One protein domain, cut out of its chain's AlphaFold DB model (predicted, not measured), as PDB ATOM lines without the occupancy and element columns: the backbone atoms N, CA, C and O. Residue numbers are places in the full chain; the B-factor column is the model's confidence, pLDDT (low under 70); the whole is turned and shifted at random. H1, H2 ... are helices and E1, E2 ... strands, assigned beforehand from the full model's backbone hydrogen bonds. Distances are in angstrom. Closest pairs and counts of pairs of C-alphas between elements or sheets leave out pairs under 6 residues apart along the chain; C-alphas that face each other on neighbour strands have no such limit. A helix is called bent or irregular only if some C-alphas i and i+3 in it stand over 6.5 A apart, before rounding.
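What this domain is: This is residues 63 to 139 of the 139 residues of an uncharacterized protein of Gluconacetobacter diazotrophicus (strain ATCC 49037 / DSM 5601 / CCUG 37298 / CIP 103539 / LMG 7603 / PAl5) (UniProt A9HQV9). A small twisted sheet of four strands makes the core, with the long strands E3 and E6 side by side and the shorter E4 and E5 beyond E6; the separate hairpin E1 and E2 is set off from this sheet. Short H1 lies in the loop that joins E4 to E5, whose residues 110 to 115 stick out, and short H2 only grazes the sheet. The printed part has 77 residues, with two named helices and six named strands in the order E1 E2 E3 E4 H1 E5 H2 E6; the larger sheet, in the order E3 E6 E4 E5, is antiparallel. The class is mixed, helices and strands, and the whole is compact, with a radius of gyration of the C-alphas of 12.8 A and spans of 34 by 28 by 24 A.

How they stand to each other: In the larger sheet E3, residues 84 to 90, and E6, residues 132 to 138, are antiparallel neighbours at 154 degrees, with N 135 and O 87 within hydrogen-bond range at 2.8 A. E4, residues 102 to 105, is the antiparallel neighbour of E6 at 162 degrees, with N 104 and O 134 2.8 A apart. E5, residues 118 to 120, is antiparallel to E4 at 148 degrees, with N 103 and O 119 2.8 A apart. E3 and E5 are the edge strands, and from edge to edge the strands' lines turn by 75 degrees. H2, residues 121 to 126, is on this sheet but only grazes it; its closest C-alphas to E4 are those of Ser 121 and Ser 102, 5.8 A apart. E5, H2 and E6 form a split strand-helix-strand unit, two strands running the same way with E4 between them, and its crossover is right-handed. H1, residues 108 to 112, is not on the sheet. E1, residues 67 to 70, and E2, residues 73 to 75, form an antiparallel hairpin at 152 degrees, with N 67 and O 75 2.8 A apart. E2 and E3 are only just apart, their closest C-alphas 8.5 A from each other. In H1 the O i to N i+4 pair is within hydrogen-bond range; in H2 0 of 2 are, and 1 of 3 O i to N i+3 pairs.

Where its parts are: E1 begins at C-alpha 67, (255.484, 179.668, 255.373). E3 is 19.9 A long and E6 20.1 A, ending at C-alpha 138, (252.079, 177.862, 236.193). E4 is 10.2 A long. H2 is 10.5 A long and irregular, with C-alphas 122 and 125 7.2 A apart.

The domain as a whole: The C-alphas farthest apart are those of Ile 63 and Ala 125, 35.6 A. The printed part has no cut, and its long link is E3 to E4, with 11 residues. The mean pLDDT of the printed part is 81.6; it is under 70 at residues 91 to 95, 121 to 126 and 128 to 130.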
ATOM      1  N   ILE A  63     258.318 191.619 250.264       76.31
ATOM      2  CA  ILE A  63     258.106 190.209 249.945       76.31
ATOM      3  C   ILE A  63     257.457 189.497 251.121       76.31
ATOM      4  O   ILE A  63     257.954 189.527 252.245       76.31
ATOM      5  N   GLU A  64     256.356 188.808 250.828       80.06
ATOM      6  CA  GLU A  64     255.633 188.011 251.810       80.06
ATOM      7  C   GLU A  64     256.573 187.032 252.535       80.06
ATOM      8  O   GLU A  64     257.449 186.412 251.905       80.06
ATOM      9  N   PRO A  65     256.421 186.859 253.857       83.50
ATOM     10  CA  PRO A  65     257.231 185.914 254.603       83.50
ATOM     11  C   PRO A  65     257.011 184.488 254.084       83.50
ATOM     12  O   PRO A  65     255.953 184.128 253.566       83.50
ATOM     13  N   MET A  66     258.038 183.652 254.213       89.25
ATOM     14  CA  MET A  66     257.914 182.236 253.878       89.25
ATOM     15  C   MET A  66     257.056 181.515 254.929       89.25
ATOM     16  O   MET A  66     257.197 181.756 256.126       89.25
ATOM     17  N   GLU A  67     256.222 180.575 254.493       91.38
ATOM     18  CA  GLU A  67     255.484 179.668 255.373       91.38
ATOM     19  C   GLU A  67     256.454 178.661 256.002       91.38
ATOM     20  O   GLU A  67     257.243 178.018 255.301       91.38
ATOM     21  N   GLN A  68     256.389 178.496 257.324       93.19
ATOM     22  CA  GLN A  68     257.152 177.466 258.017       93.19
ATOM     23  C   GLN A  68     256.440 176.114 257.905       93.19
ATOM     24  O   GLN A  68     255.336 175.927 258.405       93.19
ATOM     25  N   LEU A  69     257.112 175.140 257.295       87.94
ATOM     26  CA  LEU A  69     256.590 173.784 257.080       87.94
ATOM     27  C   LEU A  69     257.103 172.770 258.117       87.94
ATOM     28  O   LEU A  69     256.760 171.585 258.098       87.94
ATOM     29  N   GLY A  70     258.029 173.191 258.975       86.62
ATOM     30  CA  GLY A  70     258.633 172.387 260.032       86.62
ATOM     31  C   GLY A  70     259.969 172.971 260.494       86.62
ATOM     32  O   GLY A  70     260.356 174.056 260.047       86.62
ATOM     33  N   PRO A  71     260.703 172.263 261.368       86.44
ATOM     34  CA  PRO A  71     261.997 172.727 261.864       86.44
ATOM     35  C   PRO A  71     262.972 172.997 260.709       86.44
ATOM     36  O   PRO A  71     263.284 172.091 259.939       86.44
ATOM     37  N   GLY A  72     263.405 174.251 260.555       84.06
ATOM     38  CA  GLY A  72     264.347 174.669 259.507       84.06
ATOM     39  C   GLY A  72     263.828 174.594 258.064       84.06
ATOM     40  O   GLY A  72     264.622 174.729 257.136       84.06
ATOM     41  N   ARG A  73     262.523 174.374 257.843       85.25
ATOM     42  CA  ARG A  73     261.924 174.248 256.504       85.25
ATOM     43  C   ARG A  73     260.952 175.387 256.246       85.25
ATOM     44  O   ARG A  73     259.963 175.527 256.965       85.25
ATOM     45  N   PHE A  74     261.209 176.134 255.182       89.94
ATOM     46  CA  PHE A  74     260.430 177.302 254.795       89.94
ATOM     47  C   PHE A  74     260.102 177.243 253.309       89.94
ATOM     48  O   PHE A  74     260.921 176.782 252.513       89.94
ATOM     49  N   MET A  75     258.918 177.714 252.931       90.88
ATOM     50  CA  MET A  75     258.477 177.717 251.541       90.88
ATOM     51  C   MET A  75     257.505 178.863 251.272       90.88
ATOM     52  O   MET A  75     256.670 179.181 252.109       90.88
ATOM     53  N   ARG A  76     257.559 179.446 250.073       91.19
ATOM     54  CA  ARG A  76     256.428 180.202 249.520       91.19
ATOM     55  C   ARG A  76     255.677 179.302 248.553       91.19
ATOM     56  O   ARG A  76     256.293 178.547 247.807       91.19
ATOM     57  N   ARG A  77     254.346 179.368 248.569       91.44
ATOM     58  CA  ARG A  77     253.508 178.586 247.644       91.44
ATOM     59  C   ARG A  77     253.462 179.180 246.244       91.44
ATOM     60  O   ARG A  77     253.032 178.488 245.333       91.44
ATOM     61  N   GLN A  78     253.892 180.424 246.078       92.00
ATOM     62  CA  GLN A  78     253.991 181.125 244.802       92.00
ATOM     63  C   GLN A  78     255.297 181.919 244.761       92.00
ATOM     64  O   GLN A  78     255.888 182.194 245.810       92.00
ATOM     65  N   ASP A  79     255.759 182.262 243.565       89.94
ATOM     66  CA  ASP A  79     256.825 183.246 243.389       89.94
ATOM     67  C   ASP A  79     256.324 184.668 243.701       89.94
ATOM     68  O   ASP A  79     255.136 184.909 243.928       89.94
ATOM     69  N   THR A  80     257.248 185.624 243.707       86.56
ATOM     70  CA  THR A  80     256.991 187.033 244.037       86.56
ATOM     71  C   THR A  80     256.055 187.718 243.042       86.56
ATOM     72  O   THR A  80     255.332 188.638 243.418       86.56
ATOM     73  N   GLU A  81     256.013 187.244 241.796       87.38
ATOM     74  CA  GLU A  81     255.164 187.785 240.734       87.38
ATOM     75  C   GLU A  81     253.895 186.954 240.501       87.38
ATOM     76  O   GLU A  81     253.102 187.277 239.616       87.38
ATOM     77  N   ARG A  82     253.675 185.898 241.299       88.94
ATOM     78  CA  ARG A  82     252.556 184.952 241.166       88.94
ATOM     79  C   ARG A  82     252.440 184.328 239.770       88.94
ATOM     80  O   ARG A  82     251.335 184.028 239.337       88.94
ATOM     81  N   LYS A  83     253.552 184.110 239.069       90.25
ATOM     82  CA  LYS A  83     253.625 183.399 237.779       90.25
ATOM     83  C   LYS A  83     253.736 181.886 237.931       90.25
ATOM     84  O   LYS A  83     253.343 181.138 237.039       90.25
ATOM     85  N   PHE A  84     254.277 181.441 239.054       92.31
ATOM     86  CA  PHE A  84     254.500 180.050 239.383       92.31
ATOM     87  C   PHE A  84     253.905 179.720 240.737       92.31
ATOM     88  O   PHE A  84     253.913 180.526 241.671       92.31
ATOM     89  N   ARG A  85     253.441 178.483 240.854       93.06
ATOM     90  CA  ARG A  85     252.941 177.915 242.095       93.06
ATOM     91  C   ARG A  85     253.710 176.647 242.419       93.06
ATOM     92  O   ARG A  85     254.051 175.851 241.544       93.06
ATOM     93  N   PHE A  86     253.970 176.457 243.699       91.69
ATOM     94  CA  PHE A  86     254.832 175.417 244.219       91.69
ATOM     95  C   PHE A  86     254.055 174.537 245.192       91.69
ATOM     96  O   PHE A  86     253.357 175.030 246.083       91.69
ATOM     97  N   GLN A  87     254.197 173.222 245.054       90.81
ATOM     98  CA  GLN A  87     253.526 172.259 245.922       90.81
ATOM     99  C   GLN A  87     254.475 171.141 246.329       90.81
ATOM    100  O   GLN A  87     255.107 170.511 245.483       90.81
ATOM    101  N   LEU A  88     254.531 170.856 247.628       89.31
ATOM    102  CA  LEU A  88     255.171 169.645 248.120       89.31
ATOM    103  C   LEU A  88     254.216 168.466 248.026       89.31
ATOM    104  O   LEU A  88     253.029 168.586 248.329       89.31
ATOM    105  N   PHE A  89     254.757 167.314 247.660       85.31
ATOM    106  CA  PHE A  89     254.031 166.059 247.733       85.31
ATOM    107  C   PHE A  89     254.975 164.898 248.039       85.31
ATOM    108  O   PHE A  89     256.179 164.942 247.773       85.31
ATOM    109  N   GLU A  90     254.402 163.839 248.596       81.00
ATOM    110  CA  GLU A  90     255.065 162.555 248.773       81.00
ATOM    111  C   GLU A  90     254.364 161.532 247.887       81.00
ATOM    112  O   GLU A  90     253.136 161.443 247.895       81.00
ATOM    113  N   GLY A  91     255.136 160.746 247.133       64.00
ATOM    114  CA  GLY A  91     254.651 159.951 245.994       64.00
ATOM    115  C   GLY A  91     253.556 158.901 246.239       64.00
ATOM    116  O   GLY A  91     253.173 158.222 245.296       64.00
ATOM    117  N   ILE A  92     253.073 158.725 247.470       58.81
ATOM    118  CA  ILE A  92     251.954 157.825 247.809       58.81
ATOM    119  C   ILE A  92     250.804 158.583 248.482       58.81
ATOM    120  O   ILE A  92     249.651 158.196 248.335       58.81
ATOM    121  N   TYR A  93     251.106 159.645 249.231       56.72
ATOM    122  CA  TYR A  93     250.149 160.272 250.143       56.72
ATOM    123  C   TYR A  93     249.390 161.444 249.515       56.72
ATOM    124  O   TYR A  93     248.308 161.779 249.984       56.72
ATOM    125  N   ALA A  94     249.927 162.051 248.454       64.44
ATOM    126  CA  ALA A  94     249.318 163.209 247.809       64.44
ATOM    127  C   ALA A  94     249.467 163.114 246.282       64.44
ATOM    128  O   ALA A  94     250.475 163.577 245.740       64.44
ATOM    129  N   PRO A  95     248.508 162.494 245.566       66.44
ATOM    130  CA  PRO A  95     248.490 162.576 244.115       66.44
ATOM    131  C   PRO A  95     248.320 164.039 243.695       66.44
ATOM    132  O   PRO A  95     247.502 164.774 244.248       66.44
ATOM    133  N   LEU A  96     249.111 164.465 242.716       74.06
ATOM    134  CA  LEU A  96     248.946 165.777 242.106       74.06
ATOM    135  C   LEU A  96     247.692 165.754 241.221       74.06
ATOM    136  O   LEU A  96     247.604 164.939 240.300       74.06
ATOM    137  N   LEU A  97     246.746 166.652 241.495       78.06
ATOM    138  CA  LEU A  97     245.494 166.780 240.734       78.06
ATOM    139  C   LEU A  97     245.716 167.347 239.324       78.06
ATOM    140  O   LEU A  97     244.930 167.087 238.421       78.06
ATOM    141  N   GLU A  98     246.813 168.078 239.140       84.62
ATOM    142  CA  GLU A  98     247.211 168.735 237.895       84.62
ATOM    143  C   GLU A  98     248.610 168.262 237.477       84.62
ATOM    144  O   GLU A  98     249.432 167.894 238.328       84.62
ATOM    145  N   ASP A  99     248.907 168.274 236.178       84.88
ATOM    146  CA  ASP A  99     250.241 167.941 235.672       84.88
ATOM    147  C   ASP A  99     251.208 169.120 235.875       84.88
ATOM    148  O   ASP A  99     250.988 170.201 235.327       84.88
ATOM    149  N   PRO A 100     252.292 168.946 236.653       87.88
ATOM    150  CA  PRO A 100     253.269 170.006 236.856       87.88
ATOM    151  C   PRO A 100     254.144 170.188 235.614       87.88
ATOM    152  O   PRO A 100     254.442 169.223 234.911       87.88
ATOM    153  N   ILE A 101     254.671 171.397 235.409       87.62
ATOM    154  CA  ILE A 101     255.715 171.653 234.401       87.62
ATOM    155  C   ILE A 101     256.955 170.827 234.743       87.62
ATOM    156  O   ILE A 101     257.637 170.290 233.868       87.62
ATOM    157  N   SER A 102     257.285 170.747 236.032       87.31
ATOM    158  CA  SER A 102     258.476 170.056 236.516       87.31
ATOM    159  C   SER A 102     258.316 169.584 237.954       87.31
ATOM    160  O   SER A 102     257.598 170.184 238.754       87.31
ATOM    161  N   VAL A 103     259.019 168.506 238.277       88.25
ATOM    162  CA  VAL A 103     259.101 167.909 239.606       88.25
ATOM    163  C   VAL A 103     260.565 167.798 240.009       88.25
ATOM    164  O   VAL A 103     261.389 167.260 239.272       88.25
ATOM    165  N   ILE A 104     260.874 168.269 241.209       88.00
ATOM    166  CA  ILE A 104     262.213 168.291 241.789       88.00
ATOM    167  C   ILE A 104     262.235 167.318 242.961       88.00
ATOM    168  O   ILE A 104     261.370 167.368 243.835       88.00
ATOM    169  N   SER A 105     263.215 166.421 242.999       87.19
ATOM    170  CA  SER A 105     263.432 165.575 244.173       87.19
ATOM    171  C   SER A 105     264.165 166.347 245.265       87.19
ATOM    172  O   SER A 105     265.261 166.846 245.027       87.19
ATOM    173  N   LEU A 106     263.601 166.366 246.476       85.31
ATOM    174  CA  LEU A 106     264.215 166.981 247.660       85.31
ATOM    175  C   LEU A 106     264.983 165.960 248.522       85.31
ATOM    176  O   LEU A 106     265.105 166.116 249.734       85.31
ATOM    177  N   ASP A 107     265.454 164.874 247.911       81.56
ATOM    178  CA  ASP A 107     266.221 163.829 248.594       81.56
ATOM    179  C   ASP A 107     267.639 164.319 248.927       81.56
ATOM    180  O   ASP A 107     268.346 164.840 248.060       81.56
ATOM    181  N   LEU A 108     268.071 164.085 250.170       79.12
ATOM    182  CA  LEU A 108     269.402 164.427 250.669       79.12
ATOM    183  C   LEU A 108     270.531 163.842 249.804       79.12
ATOM    184  O   LEU A 108     271.588 164.452 249.686       79.12
ATOM    185  N   ARG A 109     270.326 162.692 249.158       80.81
ATOM    186  CA  ARG A 109     271.347 162.092 248.281       80.81
ATOM    187  C   ARG A 109     271.692 162.990 247.098       80.81
ATOM    188  O   ARG A 109     272.860 163.247 246.850       80.81
ATOM    189  N   HIS A 110     270.679 163.546 246.434       78.44
ATOM    190  CA  HIS A 110     270.881 164.489 245.329       78.44
ATOM    191  C   HIS A 110     271.571 165.775 245.796       78.44
ATOM    192  O   HIS A 110     272.299 166.401 245.025       78.44
ATOM    193  N   HIS A 111     271.366 166.148 247.064       75.00
ATOM    194  CA  HIS A 111     272.073 167.262 247.676       75.00
ATOM    195  C   HIS A 111     273.567 166.959 247.860       75.00
ATOM    196  O   HIS A 111     274.402 167.766 247.461       75.00
ATOM    197  N   VAL A 112     273.897 165.792 248.422       77.81
ATOM    198  CA  VAL A 112     275.282 165.353 248.670       77.81
ATOM    199  C   VAL A 112     276.050 165.136 247.364       77.81
ATOM    200  O   VAL A 112     277.198 165.557 247.252       77.81
ATOM    201  N   ASP A 113     275.404 164.556 246.354       79.00
ATOM    202  CA  ASP A 113     276.017 164.287 245.048       79.00
ATOM    203  C   ASP A 113     276.158 165.554 244.181       79.00
ATOM    204  O   ASP A 113     276.699 165.506 243.073       79.00
ATOM    205  N   GLY A 114     275.618 166.688 244.645       74.38
ATOM    206  CA  GLY A 114     275.584 167.956 243.918       74.38
ATOM    207  C   GLY A 114     274.698 167.939 242.670       74.38
ATOM    208  O   GLY A 114     274.715 168.907 241.923       74.38
ATOM    209  N   ARG A 115     273.931 166.867 242.431       80.00
ATOM    210  CA  ARG A 115     273.099 166.665 241.236       80.00
ATOM    211  C   ARG A 115     271.625 166.645 241.599       80.00
ATOM    212  O   ARG A 115     271.076 165.601 241.948       80.00
ATOM    213  N   ILE A 116     270.970 167.791 241.448       81.81
ATOM    214  CA  ILE A 116     269.525 167.911 241.651       81.81
ATOM    215  C   ILE A 116     268.792 167.093 240.590       81.81
ATOM    216  O   ILE A 116     268.979 167.279 239.386       81.81
ATOM    217  N   ARG A 117     267.927 166.181 241.038       85.06
ATOM    218  CA  ARG A 117     267.113 165.376 240.133       85.06
ATOM    219  C   ARG A 117     265.834 166.117 239.755       85.06
ATOM    220  O   ARG A 117     264.933 166.268 240.584       85.06
ATOM    221  N   LEU A 118     265.762 166.492 238.483       84.56
ATOM    222  CA  LEU A 118     264.612 167.101 237.821       84.56
ATOM    223  C   LEU A 118     263.866 166.060 236.980       84.56
ATOM    224  O   LEU A 118     264.466 165.160 236.393       84.56
ATOM    225  N   MET A 119     262.545 166.169 236.943       83.50
ATOM    226  CA  MET A 119     261.663 165.300 236.172       83.50
ATOM    227  C   MET A 119     260.586 166.158 235.509       83.50
ATOM    228  O   MET A 119     259.978 167.000 236.162       83.50
ATOM    229  N   ASN A 120     260.325 165.936 234.222       78.06
ATOM    230  CA  ASN A 120     259.203 166.578 233.524       78.06
ATOM    231  C   ASN A 120     257.862 166.000 234.016       78.06
ATOM    232  O   ASN A 120     257.848 165.005 234.745       78.06
ATOM    233  N   SER A 121     256.738 166.559 233.561       68.06
ATOM    234  CA  SER A 121     255.374 166.044 233.804       68.06
ATOM    235  C   SER A 121     255.256 164.517 233.629       68.06
ATOM    236  O   SER A 121     254.728 163.817 234.493       68.06
ATOM    237  N   ASN A 122     255.860 163.973 232.568       64.19
ATOM    238  CA  ASN A 122     255.864 162.536 232.248       64.19
ATOM    239  C   ASN A 122     256.732 161.682 233.196       64.19
ATOM    240  O   ASN A 122     256.654 160.455 233.202       64.19
ATOM    241  N   GLY A 123     257.574 162.314 234.014       59.50
ATOM    242  CA  GLY A 123     258.449 161.663 234.985       59.50
ATOM    243  C   GLY A 123     257.741 161.192 236.257       59.50
ATOM    244  O   GLY A 123     258.403 160.622 237.123       59.50
ATOM    245  N   ARG A 124     256.412 161.362 236.374       62.78
ATOM    246  CA  ARG A 124     255.591 160.849 237.491       62.78
ATOM    247  C   ARG A 124     255.841 159.365 237.788       62.78
ATOM    248  O   ARG A 124     255.917 158.987 238.952       62.78
ATOM    249  N   ALA A 125     256.072 158.538 236.766       62.03
ATOM    250  CA  ALA A 125     256.398 157.115 236.935       62.03
ATOM    251  C   ALA A 125     257.732 156.857 237.670       62.03
ATOM    252  O   ALA A 125     257.982 155.755 238.151       62.03
ATOM    253  N   GLN A 126     258.601 157.865 237.761       67.62
ATOM    254  CA  GLN A 126     259.908 157.776 238.411       67.62
ATOM    255  C   GLN A 126     259.895 158.252 239.873       67.62
ATOM    256  O   GLN A 126     260.928 158.178 240.553       67.62
ATOM    257  N   VAL A 127     258.743 158.734 240.353       70.81
ATOM    258  CA  VAL A 127     258.520 159.140 241.741       70.81
ATOM    259  C   VAL A 127     258.616 157.902 242.632       70.81
ATOM    260  O   VAL A 127     257.929 156.899 242.444       70.81
ATOM    261  N   ARG A 128     259.509 157.960 243.619       69.38
ATOM    262  CA  ARG A 128     259.783 156.877 244.560       69.38
ATOM    263  C   ARG A 128     258.977 157.066 245.839       69.38
ATOM    264  O   ARG A 128     258.769 158.173 246.330       69.38
ATOM    265  N   ARG A 129     258.557 155.938 246.409       67.69
ATOM    266  CA  ARG A 129     257.862 155.859 247.701       67.69
ATOM    267  C   ARG A 129     258.688 156.521 248.813       67.69
ATOM    268  O   ARG A 129     259.900 156.329 248.847       67.69
ATOM    269  N   LYS A 130     258.035 157.240 249.738       69.81
ATOM    270  CA  LYS A 130     258.658 157.900 250.912       69.81
ATOM    271  C   LYS A 130     259.723 158.962 250.586       69.81
ATOM    272  O   LYS A 130     260.631 159.181 251.378       69.81
ATOM    273  N   HIS A 131     259.651 159.576 249.408       79.50
ATOM    274  CA  HIS A 131     260.499 160.713 249.046       79.50
ATOM    275  C   HIS A 131     259.625 161.955 248.912       79.50
ATOM    276  O   HIS A 131     258.500 161.870 248.407       79.50
ATOM    277  N   THR A 132     260.157 163.092 249.348       84.62
ATOM    278  CA  THR A 132     259.517 164.395 249.190       84.62
ATOM    279  C   THR A 132     259.933 165.012 247.861       84.62
ATOM    280  O   THR A 132     261.106 164.985 247.468       84.62
ATOM    281  N   TYR A 133     258.954 165.582 247.174       88.06
ATOM    282  CA  TYR A 133     259.122 166.235 245.890       88.06
ATOM    283  C   TYR A 133     258.525 167.635 245.927       88.06
ATOM    284  O   TYR A 133     257.523 167.865 246.602       88.06
ATOM    285  N   LEU A 134     259.124 168.546 245.165       89.81
ATOM    286  CA  LEU A 134     258.585 169.867 244.870       89.81
ATOM    287  C   LEU A 134     258.062 169.869 243.434       89.81
ATOM    288  O   LEU A 134     258.824 169.663 242.494       89.81
ATOM    289  N   ALA A 135     256.765 170.080 243.266       90.56
ATOM    290  CA  ALA A 135     256.125 170.271 241.975       90.56
ATOM    291  C   ALA A 135     255.995 171.764 241.658       90.56
ATOM    292  O   ALA A 135     255.654 172.557 242.539       90.56
ATOM    293  N   ILE A 136     256.248 172.120 240.398       90.88
ATOM    294  CA  ILE A 136     256.148 173.480 239.864       90.88
ATOM    295  C   ILE A 136     255.012 173.531 238.848       90.88
ATOM    296  O   ILE A 136     254.987 172.755 237.890       90.88
ATOM    297  N   PHE A 137     254.111 174.484 239.046       90.75
ATOM    298  CA  PHE A 137     252.962 174.764 238.194       90.75
ATOM    299  C   PHE A 137     253.037 176.200 237.674       90.75
ATOM    300  O   PHE A 137     253.599 177.054 238.368       90.75
ATOM    301  N   PRO A 138     252.461 176.494 236.499       89.94
ATOM    302  CA  PRO A 138     252.079 177.862 236.193       89.94
ATOM    303  C   PRO A 138     250.928 178.267 237.131       89.94
ATOM    304  O   PRO A 138     250.114 177.419 237.515       89.94
ATOM    305  N   SER A 139     250.904 179.530 237.551       84.94
ATOM    306  CA  SER A 139     249.780 180.108 238.305       84.94
ATOM    307  C   SER A 139     248.647 180.564 237.396       84.94
ATOM    308  O   SER A 139     248.924 180.886 236.217       84.94
TER     309      SER A 139